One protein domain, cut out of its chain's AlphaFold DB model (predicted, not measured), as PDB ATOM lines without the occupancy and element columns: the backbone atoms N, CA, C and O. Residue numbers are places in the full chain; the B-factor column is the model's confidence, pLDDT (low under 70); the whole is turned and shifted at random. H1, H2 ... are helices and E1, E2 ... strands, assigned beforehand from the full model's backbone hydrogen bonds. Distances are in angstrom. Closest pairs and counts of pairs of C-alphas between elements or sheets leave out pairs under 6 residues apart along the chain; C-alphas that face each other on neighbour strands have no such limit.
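AT A GLANCE: This is residues 216 to 314 of the 458 residues of the protein "GNAT family N-acetyltransferase" of Actinobacteria bacterium (UniProt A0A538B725). A small sheet of three strands, E1, E2 and E3, forms the core, sandwiched between two helices that run along its strands, H1 over one face and H2 over the other. The short helix H3 packs on the first residues of H2 and only grazes the sheet, while the last strand, E4, runs past the E3 edge, near E3 but pairing with no named strand. You are reading 99 residues with three named helices and four named strands, in the order H1 E1 E2 H2 E3 H3 E4. The sheet's order is E1, E2, E3, mixed, and the class is mixed, helices and strands. The whole is compact, with a radius of gyration of the C-alphas of 12.5 A, and rounded, spanning 35 by 27 by 25 A.

IN THESE COORDINATES: Find C-alpha 216 at (-6.395, -52.055, 40.884); from there H1 runs over residues 216 to 231, 22.7 A long. Next come E1, residues 244 to 248, 12.8 A, and E2, residues 257 to 261, 13.8 A. Find C-alpha 268 at (-14.341, -39.013, 34.629), where H2 begins; it runs to residue 281 over 19.9 A. E3, residues 287 to 291, is 13.6 A long, and H3, residues 296 to 304, is 12.1 A. E4, residues 308 to 314, covers 17.7 A and ends with C-alpha 314 at (-18.945, -58.775, 46.721).

HOW THE PARTS SIT: Look first at E1 and E2, an antiparallel hairpin, where N 245 and O 260 are 2.9 A apart, within hydrogen-bond range. E2 and E3 are parallel, with N 289 and O 259 at 2.9 A. E2, H2 and E3 form a strand-helix-strand unit, two parallel neighbour strands with a helix between, and its crossover is right-handed. H1 and H2 lie on opposite faces of the sheet, three layers in all, each at a height over the sheet of 9.1 A. H1 is over E1 and E2, its closest C-alphas to E1 being those of Thr 230 and Cys 247, 6.1 A apart. H2 is over E2, at 13 degrees to it on the local plane; the closest C-alphas are those of Ala 259 and Ala 275, 6.4 A. H2 touches H3 with residues 268 to 272 alone, at a steep tilt of 57 degrees; C-alphas 268 and 298 are the closest, 5.6 A. Every O i to N i+4 pair is within hydrogen-bond range in H1 and H2, and 4 of 5 are in H3.

THE WHOLE: The two C-alphas farthest apart, those of Pro 234 and Ala 304, are 35.5 A apart. The printed part has no cut, and its one long link is H1 to E1, residues 232 to 243. The mean pLDDT of the printed part is 97.3, and no printed residue is under 70.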
ATOM      1  N   ASP A 216      -6.855 -52.579  42.158       94.62
ATOM      2  CA  ASP A 216      -6.395 -52.055  40.884       94.62
ATOM      3  C   ASP A 216      -6.045 -53.170  39.904       94.62
ATOM      4  O   ASP A 216      -6.419 -53.126  38.730       94.62
ATOM      5  N   GLU A 217      -5.354 -54.194  40.388       94.44
ATOM      6  CA  GLU A 217      -5.089 -55.420  39.656       94.44
ATOM      7  C   GLU A 217      -6.390 -56.167  39.339       94.44
ATOM      8  O   GLU A 217      -6.605 -56.533  38.179       94.44
ATOM      9  N   LEU A 218      -7.297 -56.290  40.313       95.88
ATOM     10  CA  LEU A 218      -8.602 -56.921  40.120       95.88
ATOM     11  C   LEU A 218      -9.415 -56.194  39.058       95.88
ATOM     12  O   LEU A 218      -9.902 -56.816  38.118       95.88
ATOM     13  N   GLY A 219      -9.520 -54.871  39.151       96.81
ATOM     14  CA  GLY A 219     -10.266 -54.090  38.178       96.81
ATOM     15  C   GLY A 219      -9.689 -54.189  36.758       96.81
ATOM     16  O   GLY A 219     -10.452 -54.283  35.795       96.81
ATOM     17  N   ARG A 220      -8.357 -54.261  36.598       96.44
ATOM     18  CA  ARG A 220      -7.732 -54.541  35.289       96.44
ATOM     19  C   ARG A 220      -8.060 -55.947  34.778       96.44
ATOM     20  O   ARG A 220      -8.365 -56.096  33.594       96.44
ATOM     21  N   ALA A 221      -8.016 -56.959  35.644       96.50
ATOM     22  CA  ALA A 221      -8.351 -58.337  35.286       96.50
ATOM     23  C   ALA A 221      -9.829 -58.482  34.880       96.50
ATOM     24  O   ALA A 221     -10.127 -59.112  33.864       96.50
ATOM     25  N   MET A 222     -10.743 -57.836  35.612       97.75
ATOM     26  CA  MET A 222     -12.172 -57.774  35.283       97.75
ATOM     27  C   MET A 222     -12.406 -57.126  33.918       97.75
ATOM     28  O   MET A 222     -13.061 -57.718  33.062       97.75
ATOM     29  N   ALA A 223     -11.809 -55.956  33.674       98.00
ATOM     30  CA  ALA A 223     -11.919 -55.267  32.391       98.00
ATOM     31  C   ALA A 223     -11.411 -56.134  31.223       98.00
ATOM     32  O   ALA A 223     -12.068 -56.238  30.185       98.00
ATOM     33  N   ALA A 224     -10.270 -56.809  31.398       97.62
ATOM     34  CA  ALA A 224      -9.721 -57.708  30.388       97.62
ATOM     35  C   ALA A 224     -10.654 -58.896  30.092       97.62
ATOM     36  O   ALA A 224     -10.910 -59.177  28.921       97.62
ATOM     37  N   ALA A 225     -11.202 -59.545  31.124       97.50
ATOM     38  CA  ALA A 225     -12.128 -60.662  30.955       97.50
ATOM     39  C   ALA A 225     -13.435 -60.233  30.272       97.50
ATOM     40  O   ALA A 225     -13.865 -60.884  29.322       97.50
ATOM     41  N   PHE A 226     -14.032 -59.110  30.693       98.06
ATOM     42  CA  PHE A 226     -15.233 -58.573  30.046       98.06
ATOM     43  C   PHE A 226     -14.984 -58.256  28.578       98.06
ATOM     44  O   PHE A 226     -15.781 -58.636  27.730       98.06
ATOM     45  N   ARG A 227     -13.843 -57.636  28.258       98.19
ATOM     46  CA  ARG A 227     -13.482 -57.333  26.872       98.19
ATOM     47  C   ARG A 227     -13.426 -58.596  26.018       98.19
ATOM     48  O   ARG A 227     -13.972 -58.611  24.922       98.19
ATOM     49  N   VAL A 228     -12.741 -59.629  26.498       97.62
ATOM     50  CA  VAL A 228     -12.571 -60.884  25.757       97.62
ATOM     51  C   VAL A 228     -13.912 -61.601  25.573       97.62
ATOM     52  O   VAL A 228     -14.227 -61.994  24.455       97.62
ATOM     53  N   LYS A 229     -14.733 -61.686  26.629       97.38
ATOM     54  CA  LYS A 229     -16.087 -62.259  26.570       97.38
ATOM     55  C   LYS A 229     -16.964 -61.519  25.556       97.38
ATOM     56  O   LYS A 229     -17.615 -62.161  24.743       97.38
ATOM     57  N   THR A 230     -16.961 -60.184  25.574       98.44
ATOM     58  CA  THR A 230     -17.749 -59.379  24.631       98.44
ATOM     59  C   THR A 230     -17.305 -59.597  23.190       98.44
ATOM     60  O   THR A 230     -18.150 -59.800  22.330       98.44
ATOM     61  N   LEU A 231     -15.996 -59.607  22.918       98.38
ATOM     62  CA  LEU A 231     -15.470 -59.810  21.561       98.38
ATOM     63  C   LEU A 231     -15.688 -61.234  21.023       98.38
ATOM     64  O   LEU A 231     -15.570 -61.438  19.819       98.38
ATOM     65  N   ALA A 232     -15.986 -62.203  21.890       97.88
ATOM     66  CA  ALA A 232     -16.363 -63.557  21.490       97.88
ATOM     67  C   ALA A 232     -17.846 -63.685  21.100       97.88
ATOM     68  O   ALA A 232     -18.254 -64.707  20.553       97.88
ATOM     69  N   VAL A 233     -18.670 -62.666  21.364       98.12
ATOM     70  CA  VAL A 233     -20.033 -62.614  20.832       98.12
ATOM     71  C   VAL A 233     -19.953 -62.168  19.367       98.12
ATOM     72  O   VAL A 233     -19.283 -61.173  19.082       98.12
ATOM     73  N   PRO A 234     -20.624 -62.846  18.418       96.00
ATOM     74  CA  PRO A 234     -20.636 -62.417  17.023       96.00
ATOM     75  C   PRO A 234     -21.117 -60.968  16.865       96.00
ATOM     76  O   PRO A 234     -22.247 -60.636  17.214       96.00
ATOM     77  N   GLY A 235     -20.251 -60.115  16.312       96.75
ATOM     78  CA  GLY A 235     -20.512 -58.678  16.166       96.75
ATOM     79  C   GLY A 235     -20.239 -57.851  17.423       96.75
ATOM     80  O   GLY A 235     -20.509 -56.659  17.409       96.75
ATOM     81  N   GLY A 236     -19.709 -58.453  18.489       98.12
ATOM     82  CA  GLY A 236     -19.375 -57.757  19.721       98.12
ATOM     83  C   GLY A 236     -18.245 -56.743  19.544       98.12
ATOM     84  O   GLY A 236     -17.234 -57.006  18.888       98.12
ATOM     85  N   GLU A 237     -18.392 -55.586  20.181       98.38
ATOM     86  CA  GLU A 237     -17.453 -54.470  20.114       98.38
ATOM     87  C   GLU A 237     -17.057 -53.995  21.513       98.38
ATOM     88  O   GLU A 237     -17.821 -54.091  22.476       98.38
ATOM     89  N   VAL A 238     -15.839 -53.454  21.635       98.62
ATOM     90  CA  VAL A 238     -15.367 -52.856  22.894       98.62
ATOM     91  C   VAL A 238     -14.701 -51.498  22.655       98.62
ATOM     92  O   VAL A 238     -13.466 -51.406  22.710       98.62
ATOM     93  N   PRO A 239     -15.479 -50.434  22.362       98.44
ATOM     94  CA  PRO A 239     -14.957 -49.075  22.317       98.44
ATOM     95  C   PRO A 239     -14.248 -48.703  23.621       98.44
ATOM     96  O   PRO A 239     -14.679 -49.063  24.719       98.44
ATOM     97  N   ARG A 240     -13.139 -47.975  23.499       98.00
ATOM     98  CA  ARG A 240     -12.354 -47.481  24.633       98.00
ATOM     99  C   ARG A 240     -12.433 -45.972  24.668       98.00
ATOM    100  O   ARG A 240     -12.147 -45.324  23.668       98.00
ATOM    101  N   ILE A 241     -12.763 -45.461  25.836       96.94
ATOM    102  CA  ILE A 241     -12.895 -44.040  26.142       96.94
ATOM    103  C   ILE A 241     -12.020 -43.825  27.351       96.94
ATOM    104  O   ILE A 241     -12.021 -44.695  28.202       96.94
ATOM    105  N   ASP A 242     -11.269 -42.736  27.434       96.25
ATOM    106  CA  ASP A 242     -10.350 -42.448  28.536       96.25
ATOM    107  C   ASP A 242     -10.619 -43.208  29.861       96.25
ATOM    108  O   ASP A 242     -11.497 -42.883  30.650       96.25
ATOM    109  N   GLY A 243      -9.899 -44.315  30.050       97.38
ATOM    110  CA  GLY A 243      -9.999 -45.180  31.225       97.38
ATOM    111  C   GLY A 243     -11.205 -46.121  31.333       97.38
ATOM    112  O   GLY A 243     -11.110 -47.145  32.014       97.38
ATOM    113  N   LEU A 244     -12.279 -45.872  30.598       98.44
ATOM    114  CA  LEU A 244     -13.440 -46.742  30.444       98.44
ATOM    115  C   LEU A 244     -13.324 -47.662  29.214       98.44
ATOM    116  O   LEU A 244     -12.622 -47.412  28.231       98.44
ATOM    117  N   GLN A 245     -14.082 -48.746  29.254       98.50
ATOM    118  CA  GLN A 245     -14.424 -49.535  28.078       98.50
ATOM    119  C   GLN A 245     -15.937 -49.717  28.027       98.50
ATOM    120  O   GLN A 245     -16.562 -49.913  29.067       98.50
ATOM    121  N   VAL A 246     -16.524 -49.655  26.838       98.69
ATOM    122  CA  VAL A 246     -17.944 -49.942  26.625       98.69
ATOM    123  C   VAL A 246     -18.038 -51.331  26.025       98.69
ATOM    124  O   VAL A 246     -17.591 -51.541  24.910       98.69
ATOM    125  N   CYS A 247     -18.555 -52.296  26.768       98.62
ATOM    126  CA  CYS A 247     -18.805 -53.641  26.272       98.62
ATOM    127  C   CYS A 247     -20.144 -53.643  25.528       98.62
ATOM    128  O   CYS A 247     -21.177 -53.455  26.163       98.62
ATOM    129  N   LEU A 248     -20.128 -53.839  24.208       98.62
ATOM    130  CA  LEU A 248     -21.320 -53.962  23.368       98.62
ATOM    131  C   LEU A 248     -21.395 -55.387  22.819       98.62
ATOM    132  O   LEU A 248     -20.693 -55.728  21.874       98.62
ATOM    133  N   SER A 249     -22.228 -56.240  23.414       98.06
ATOM    134  CA  SER A 249     -22.520 -57.566  22.846       98.06
ATOM    135  C   SER A 249     -23.542 -57.497  21.708       98.06
ATOM    136  O   SER A 249     -23.668 -58.447  20.942       98.06
ATOM    137  N   HIS A 250     -24.305 -56.399  21.630       97.44
ATOM    138  CA  HIS A 250     -25.464 -56.211  20.748       97.44
ATOM    139  C   HIS A 250     -26.605 -57.220  20.961       97.44
ATOM    140  O   HIS A 250     -27.583 -57.230  20.208       97.44
ATOM    141  N   LEU A 251     -26.531 -58.028  22.019       96.75
ATOM    142  CA  LEU A 251     -27.637 -58.870  22.457       96.75
ATOM    143  C   LEU A 251     -28.723 -58.005  23.112       96.75
ATOM    144  O   LEU A 251     -28.406 -56.961  23.686       96.75
ATOM    145  N   PRO A 252     -30.006 -58.412  23.061       94.38
ATOM    146  CA  PRO A 252     -31.129 -57.629  23.582       94.38
ATOM    147  C   PRO A 252     -31.249 -57.696  25.117       94.38
ATOM    148  O   PRO A 252     -32.351 -57.802  25.651       94.38
ATOM    149  N   ASP A 253     -30.122 -57.627  25.824       93.69
ATOM    150  CA  ASP A 253     -30.038 -57.546  27.278       93.69
ATOM    151  C   ASP A 253     -29.129 -56.371  27.678       93.69
ATOM    152  O   ASP A 253     -27.924 -56.397  27.398       93.69
ATOM    153  N   PRO A 254     -29.664 -55.334  28.346       92.69
ATOM    154  CA  PRO A 254     -28.854 -54.258  28.907       92.69
ATOM    155  C   PRO A 254     -27.730 -54.735  29.837       92.69
ATOM    156  O   PRO A 254     -26.696 -54.080  29.918       92.69
ATOM    157  N   GLY A 255     -27.898 -55.869  30.526       92.44
ATOM    158  CA  GLY A 255     -26.869 -56.440  31.400       92.44
ATOM    159  C   GLY A 255     -25.613 -56.900  30.653       92.44
ATOM    160  O   GLY A 255     -24.530 -56.915  31.232       92.44
ATOM    161  N   GLU A 256     -25.739 -57.204  29.361       95.81
ATOM    162  CA  GLU A 256     -24.635 -57.605  28.481       95.81
ATOM    163  C   GLU A 256     -24.130 -56.441  27.603       95.81
ATOM    164  O   GLU A 256     -23.310 -56.645  26.704       95.81
ATOM    165  N   ASN A 257     -24.613 -55.214  27.851       97.94
ATOM    166  CA  ASN A 257     -24.198 -53.993  27.157       97.94
ATOM    167  C   ASN A 257     -23.976 -52.850  28.159       97.94
ATOM    168  O   ASN A 257     -24.905 -52.128  28.517       97.94
ATOM    169  N   PHE A 258     -22.743 -52.677  28.634       98.12
ATOM    170  CA  PHE A 258     -22.442 -51.779  29.753       98.12
ATOM    171  C   PHE A 258     -21.040 -51.174  29.654       98.12
ATOM    172  O   PHE A 258     -20.144 -51.719  29.010       98.12
ATOM    173  N   ALA A 259     -20.828 -50.042  30.321       98.56
ATOM    174  CA  ALA A 259     -19.502 -49.471  30.511       98.56
ATOM    175  C   ALA A 259     -18.796 -50.100  31.724       98.56
ATOM    176  O   ALA A 259     -19.430 -50.463  32.711       98.56
ATOM    177  N   PHE A 260     -17.472 -50.193  31.696       98.44
ATOM    178  CA  PHE A 260     -16.675 -50.652  32.832       98.44
ATOM    179  C   PHE A 260     -15.399 -49.824  32.980       98.44
ATOM    180  O   PHE A 260     -14.777 -49.431  31.990       98.44
ATOM    181  N   VAL A 261     -14.992 -49.577  34.224       98.06
ATOM    182  CA  VAL A 261     -13.815 -48.762  34.551       98.06
ATOM    183  C   VAL A 261     -12.549 -49.626  34.493       98.06
ATOM    184  O   VAL A 261     -12.243 -50.373  35.422       98.06
ATOM    185  N   ALA A 262     -11.790 -49.537  33.400       96.44
ATOM    186  CA  ALA A 262     -10.557 -50.307  33.222       96.44
ATOM    187  C   ALA A 262      -9.366 -49.691  33.981       96.44
ATOM    188  O   ALA A 262      -8.581 -50.412  34.606       96.44
ATOM    189  N   ARG A 263      -9.256 -48.361  33.968       97.19
ATOM    190  CA  ARG A 263      -8.290 -47.539  34.718       97.19
ATOM    191  C   ARG A 263      -8.952 -46.209  35.092       97.19
ATOM    192  O   ARG A 263     -10.001 -45.884  34.542       97.19
ATOM    193  N   GLU A 264      -8.326 -45.440  35.975       97.62
ATOM    194  CA  GLU A 264      -8.793 -44.091  36.300       97.62
ATOM    195  C   GLU A 264      -8.761 -43.191  35.047       97.62
ATOM    196  O   GLU A 264      -7.707 -43.105  34.406       97.62
ATOM    197  N   PRO A 265      -9.890 -42.568  34.666       98.25
ATOM    198  CA  PRO A 265      -9.933 -41.526  33.641       98.25
ATOM    199  C   PRO A 265      -9.221 -40.252  34.104       98.25
ATOM    200  O   PRO A 265      -9.250 -39.921  35.289       98.25
ATOM    201  N   GLU A 266      -8.648 -39.500  33.167       98.25
ATOM    202  CA  GLU A 266      -8.171 -38.134  33.403       98.25
ATOM    203  C   GLU A 266      -9.351 -37.179  33.647       98.25
ATOM    204  O   GLU A 266      -9.278 -36.328  34.535       98.25
ATOM    205  N   ASP A 267     -10.450 -37.362  32.906       98.31
ATOM    206  CA  ASP A 267     -11.716 -36.641  33.090       98.31
ATOM    207  C   ASP A 267     -12.894 -37.631  33.197       98.31
ATOM    208  O   ASP A 267     -13.486 -38.028  32.184       98.31
ATOM    209  N   PRO A 268     -13.252 -38.064  34.424       98.38
ATOM    210  CA  PRO A 268     -14.341 -39.013  34.629       98.38
ATOM    211  C   PRO A 268     -15.702 -38.526  34.117       98.38
ATOM    212  O   PRO A 268     -16.487 -39.341  33.634       98.38
ATOM    213  N   ASP A 269     -16.001 -37.227  34.192       98.44
ATOM    214  CA  ASP A 269     -17.299 -36.697  33.762       98.44
ATOM    215  C   ASP A 269     -17.442 -36.734  32.238       98.44
ATOM    216  O   ASP A 269     -18.497 -37.136  31.724       98.44
ATOM    217  N   ALA A 270     -16.380 -36.361  31.516       98.44
ATOM    218  CA  ALA A 270     -16.329 -36.468  30.063       98.44
ATOM    219  C   ALA A 270     -16.376 -37.935  29.610       98.44
ATOM    220  O   ALA A 270     -17.182 -38.280  28.741       98.44
ATOM    221  N   ALA A 271     -15.591 -38.814  30.245       98.56
ATOM    222  CA  ALA A 271     -15.559 -40.236  29.910       98.56
ATOM    223  C   ALA A 271     -16.926 -40.917  30.115       98.56
ATOM    224  O   ALA A 271     -17.374 -41.690  29.264       98.56
ATOM    225  N   LEU A 272     -17.630 -40.600  31.211       98.62
ATOM    226  CA  LEU A 272     -18.985 -41.097  31.468       98.62
ATOM    227  C   LEU A 272     -19.991 -40.590  30.426       98.62
ATOM    228  O   LEU A 272     -20.822 -41.367  29.958       98.62
ATOM    229  N   ALA A 273     -19.918 -39.309  30.046       98.44
ATOM    230  CA  ALA A 273     -20.807 -38.737  29.034       98.44
ATOM    231  C   ALA A 273     -20.619 -39.385  27.656       98.44
ATOM    232  O   ALA A 273     -21.599 -39.659  26.962       98.44
ATOM    233  N   GLU A 274     -19.375 -39.654  27.267       98.69
ATOM    234  CA  GLU A 274     -19.077 -40.330  26.007       98.69
ATOM    235  C   GLU A 274     -19.532 -41.797  26.037       98.69
ATOM    236  O   GLU A 274     -20.161 -42.260  25.087       98.69
ATOM    237  N   ALA A 275     -19.321 -42.514  27.147       98.50
ATOM    238  CA  ALA A 275     -19.772 -43.901  27.286       98.50
ATOM    239  C   ALA A 275     -21.302 -44.011  27.187       98.50
ATOM    240  O   ALA A 275     -21.837 -44.896  26.514       98.50
ATOM    241  N   GLU A 276     -22.005 -43.068  27.812       98.50
ATOM    242  CA  GLU A 276     -23.454 -42.915  27.721       98.50
ATOM    243  C   GLU A 276     -23.922 -42.618  26.292       98.50
ATOM    244  O   GLU A 276     -24.909 -43.203  25.838       98.50
ATOM    245  N   ALA A 277     -23.205 -41.763  25.558       98.44
ATOM    246  CA  ALA A 277     -23.501 -41.491  24.158       98.44
ATOM    247  C   ALA A 277     -23.352 -42.753  23.289       98.44
ATOM    248  O   ALA A 277     -24.264 -43.060  22.522       98.44
ATOM    249  N   ILE A 278     -22.268 -43.523  23.455       98.50
ATOM    250  CA  ILE A 278     -22.051 -44.774  22.710       98.50
ATOM    251  C   ILE A 278     -23.184 -45.773  22.968       98.50
ATOM    252  O   ILE A 278     -23.754 -46.306  22.014       98.50
ATOM    253  N   LEU A 279     -23.540 -46.016  24.234       98.06
ATOM    254  CA  LEU A 279     -24.614 -46.954  24.578       98.06
ATOM    255  C   LEU A 279     -25.953 -46.515  23.970       98.06
ATOM    256  O   LEU A 279     -26.624 -47.316  23.317       98.06
ATOM    257  N   ARG A 280     -26.298 -45.227  24.073       97.19
ATOM    258  CA  ARG A 280     -27.539 -44.686  23.496       97.19
ATOM    259  C   ARG A 280     -27.588 -44.765  21.976       97.19
ATOM    260  O   ARG A 280     -28.633 -45.116  21.434       97.19
ATOM    261  N   THR A 281     -26.489 -44.468  21.283       97.94
ATOM    262  CA  THR A 281     -26.409 -44.604  19.819       97.94
ATOM    263  C   THR A 281     -26.644 -46.048  19.374       97.94
ATOM    264  O   THR A 281     -27.215 -46.272  18.311       97.94
ATOM    265  N   ASN A 282     -26.290 -47.018  20.217       96.81
ATOM    266  CA  ASN A 282     -26.549 -48.441  20.000       96.81
ATOM    267  C   ASN A 282     -27.917 -48.912  20.533       96.81
ATOM    268  O   ASN A 282     -28.189 -50.110  20.564       96.81
ATOM    269  N   GLY A 283     -28.793 -47.989  20.946       96.38
ATOM    270  CA  GLY A 283     -30.133 -48.304  21.446       96.38
ATOM    271  C   GLY A 283     -30.159 -48.932  22.842       96.38
ATOM    272  O   GLY A 283     -31.181 -49.496  23.225       96.38
ATOM    273  N   MET A 284     -29.063 -48.835  23.600       96.81
ATOM    274  CA  MET A 284     -28.937 -49.400  24.943       96.81
ATOM    275  C   MET A 284     -29.130 -48.322  26.019       96.81
ATOM    276  O   MET A 284     -28.683 -47.181  25.843       96.81
ATOM    277  N   PRO A 285     -29.791 -48.643  27.149       96.75
ATOM    278  CA  PRO A 285     -29.805 -47.750  28.300       96.75
ATOM    279  C   PRO A 285     -28.396 -47.644  28.896       96.75
ATOM    280  O   PRO A 285     -27.560 -48.532  28.729       96.75
ATOM    281  N   PHE A 286     -28.127 -46.555  29.613       97.69
ATOM    282  CA  PHE A 286     -26.828 -46.381  30.247       97.69
ATOM    283  C   PHE A 286     -26.703 -47.238  31.508       97.69
ATOM    284  O   PHE A 286     -27.508 -47.116  32.435       97.69
ATOM    285  N   GLY A 287     -25.655 -48.059  31.549       97.88
ATOM    286  CA  GLY A 287     -25.228 -48.807  32.722       97.88
ATOM    287  C   GLY A 287     -23.705 -48.832  32.819       97.88
ATOM    288  O   GLY A 287     -23.022 -48.933  31.797       97.88
ATOM    289  N   ILE A 288     -23.166 -48.738  34.035       98.31
ATOM    290  CA  ILE A 288     -21.727 -48.829  34.296       98.31
ATOM    291  C   ILE A 288     -21.425 -49.707  35.512       98.31
ATOM    292  O   ILE A 288     -22.024 -49.547  36.573       98.31
ATOM    293  N   GLY A 289     -20.470 -50.623  35.361       97.81
ATOM    294  CA  GLY A 289     -19.879 -51.377  36.463       97.81
ATOM    295  C   GLY A 289     -18.673 -50.645  37.056       97.81
ATOM    296  O   GLY A 289     -17.742 -50.280  36.334       97.81
ATOM    297  N   VAL A 290     -18.679 -50.459  38.375       97.94
ATOM    298  CA  VAL A 290     -17.627 -49.783  39.143       97.94
ATOM    299  C   VAL A 290     -17.152 -50.698  40.266       97.94
ATOM    300  O   VAL A 290     -17.959 -51.217  41.030       97.94
ATOM    301  N   LEU A 291     -15.839 -50.885  40.402       97.62
ATOM    302  CA  LEU A 291     -15.263 -51.492  41.603       97.62
ATOM    303  C   LEU A 291     -15.129 -50.395  42.667       97.62
ATOM    304  O   LEU A 291     -14.221 -49.567  42.597       97.62
ATOM    305  N   ALA A 292     -16.072 -50.359  43.605       96.50
ATOM    306  CA  ALA A 292     -16.249 -49.261  44.545       96.50
ATOM    307  C   ALA A 292     -14.982 -48.998  45.370       96.50
ATOM    308  O   ALA A 292     -14.357 -49.926  45.892       96.50
ATOM    309  N   GLY A 293     -14.613 -47.725  45.509       95.38
ATOM    310  CA  GLY A 293     -13.422 -47.307  46.244       95.38
ATOM    311  C   GLY A 293     -12.099 -47.510  45.501       95.38
ATOM    312  O   GLY A 293     -11.067 -47.101  46.029       95.38
ATOM    313  N   ARG A 294     -12.102 -48.092  44.290       96.88
ATOM    314  CA  ARG A 294     -10.892 -48.216  43.461       96.88
ATOM    315  C   ARG A 294     -10.416 -46.851  42.956       96.88
ATOM    316  O   ARG A 294      -9.239 -46.533  43.082       96.88
ATOM    317  N   HIS A 295     -11.331 -46.039  42.421       97.69
ATOM    318  CA  HIS A 295     -11.035 -44.707  41.885       97.69
ATOM    319  C   HIS A 295     -12.026 -43.683  42.443       97.69
ATOM    320  O   HIS A 295     -13.167 -43.587  41.993       97.69
ATOM    321  N   ALA A 296     -11.583 -42.899  43.430       97.44
ATOM    322  CA  ALA A 296     -12.443 -41.946  44.138       97.44
ATOM    323  C   ALA A 296     -13.043 -40.868  43.215       97.44
ATOM    324  O   ALA A 296     -14.149 -40.391  43.465       97.44
ATOM    325  N   SER A 297     -12.321 -40.496  42.155       98.25
ATOM    326  CA  SER A 297     -12.774 -39.545  41.137       98.25
ATOM    327  C   SER A 297     -13.982 -40.077  40.354       98.25
ATOM    328  O   SER A 297     -14.974 -39.367  40.187       98.25
ATOM    329  N   VAL A 298     -13.956 -41.356  39.967       98.31
ATOM    330  CA  VAL A 298     -15.063 -42.028  39.275       98.31
ATOM    331  C   VAL A 298     -16.259 -42.210  40.204       98.31
ATOM    332  O   VAL A 298     -17.377 -41.882  39.812       98.31
ATOM    333  N   ASP A 299     -16.034 -42.648  41.449       98.06
ATOM    334  CA  ASP A 299     -17.088 -42.776  42.469       98.06
ATOM    335  C   ASP A 299     -17.819 -41.441  42.708       98.06
ATOM    336  O   ASP A 299     -19.033 -41.408  42.929       98.06
ATOM    337  N   ALA A 300     -17.084 -40.325  42.693       98.25
ATOM    338  CA  ALA A 300     -17.660 -38.993  42.822       98.25
ATOM    339  C   ALA A 300     -18.465 -38.599  41.576       98.25
ATOM    340  O   ALA A 300     -19.587 -38.111  41.719       98.25
ATOM    341  N   ALA A 301     -17.936 -38.854  40.379       98.44
ATOM    342  CA  ALA A 301     -18.578 -38.507  39.114       98.44
ATOM    343  C   ALA A 301     -19.904 -39.259  38.901       98.44
ATOM    344  O   ALA A 301     -20.927 -38.640  38.604       98.44
ATOM    345  N   VAL A 302     -19.949 -40.576  39.151       98.19
ATOM    346  CA  VAL A 302     -21.202 -41.350  39.023       98.19
ATOM    347  C   VAL A 302     -22.296 -40.838  39.970       98.19
ATOM    348  O   VAL A 302     -23.458 -40.737  39.572       98.19
ATOM    349  N   ARG A 303     -21.928 -40.421  41.192       97.75
ATOM    350  CA  ARG A 303     -22.860 -39.812  42.158       97.75
ATOM    351  C   ARG A 303     -23.286 -38.405  41.748       97.75
ATOM    352  O   ARG A 303     -24.464 -38.077  41.864       97.75
ATOM    353  N   ALA A 304     -22.356 -37.579  41.272       98.19
ATOM    354  CA  ALA A 304     -22.631 -36.208  40.842       98.19
ATOM    355  C   ALA A 304     -23.601 -36.158  39.650       98.19
ATOM    356  O   ALA A 304     -24.434 -35.257  39.573       98.19
ATOM    357  N   ARG A 305     -23.553 -37.167  38.772       97.44
ATOM    358  CA  ARG A 305     -24.508 -37.353  37.667       97.44
ATOM    359  C   ARG A 305     -25.888 -37.858  38.106       97.44
ATOM    360  O   ARG A 305     -26.774 -37.976  37.267       97.44
ATOM    361  N   GLY A 306     -26.085 -38.164  39.390       97.50
ATOM    362  CA  GLY A 306     -27.359 -38.660  39.916       97.50
ATOM    363  C   GLY A 306     -27.692 -40.094  39.499       97.50
ATOM    364  O   GLY A 306     -28.857 -40.485  39.574       97.50
ATOM    365  N   LEU A 307     -26.696 -40.877  39.067       97.62
ATOM    366  CA  LEU A 307     -26.893 -42.293  38.769       97.62
ATOM    367  C   LEU A 307     -27.290 -43.039  40.047       97.62
ATOM    368  O   LEU A 307     -26.891 -42.672  41.155       97.62
ATOM    369  N   ARG A 308     -28.048 -44.123  39.892       97.31
ATOM    370  CA  ARG A 308     -28.478 -44.969  41.011       97.31
ATOM    371  C   ARG A 308     -27.817 -46.336  40.938       97.31
ATOM    372  O   ARG A 308     -27.739 -46.930  39.864       97.31
ATOM    373  N   VAL A 309     -27.402 -46.857  42.087       97.44
ATOM    374  CA  VAL A 309     -26.963 -48.251  42.203       97.44
ATOM    375  C   VAL A 309     -28.172 -49.152  41.956       97.44
ATOM    376  O   VAL A 309     -29.180 -49.056  42.657       97.44
ATOM    377  N   LEU A 310     -28.088 -50.001  40.936       96.06
ATOM    378  CA  LEU A 310     -29.090 -51.018  40.636       96.06
ATOM    379  C   LEU A 310     -28.920 -52.230  41.557       96.06
ATOM    380  O   LEU A 310     -29.898 -52.728  42.109       96.06
ATOM    381  N   PHE A 311     -27.680 -52.685  41.729       93.44
ATOM    382  CA  PHE A 311     -27.287 -53.711  42.690       93.44
ATOM    383  C   PHE A 311     -25.786 -53.615  42.987       93.44
ATOM    384  O   PHE A 311     -25.020 -52.994  42.244       93.44
ATOM    385  N   GLU A 312     -25.375 -54.276  44.063       94.38
ATOM    386  CA  GLU A 312     -23.980 -54.458  44.448       94.38
ATOM    387  C   GLU A 312     -23.666 -55.943  44.655       94.38
ATOM    388  O   GLU A 312     -24.536 -56.741  45.013       94.38
ATOM    389  N   GLU A 313     -22.412 -56.311  44.425       93.88
ATOM    390  CA  GLU A 313     -21.910 -57.675  44.563       93.88
ATOM    391  C   GLU A 313     -20.546 -57.656  45.257       93.88
ATOM    392  O   GLU A 313     -19.671 -56.879  44.860       93.88
ATOM    393  N   PRO A 314     -20.297 -58.520  46.255       95.12
ATOM    394  CA  PRO A 314     -18.945 -58.775  46.721       95.12
ATOM    395  C   PRO A 314     -18.056 -59.223  45.560       95.12
ATOM    396  O   PRO A 314     -18.336 -60.226  44.903       95.12
TER     397      PRO A 314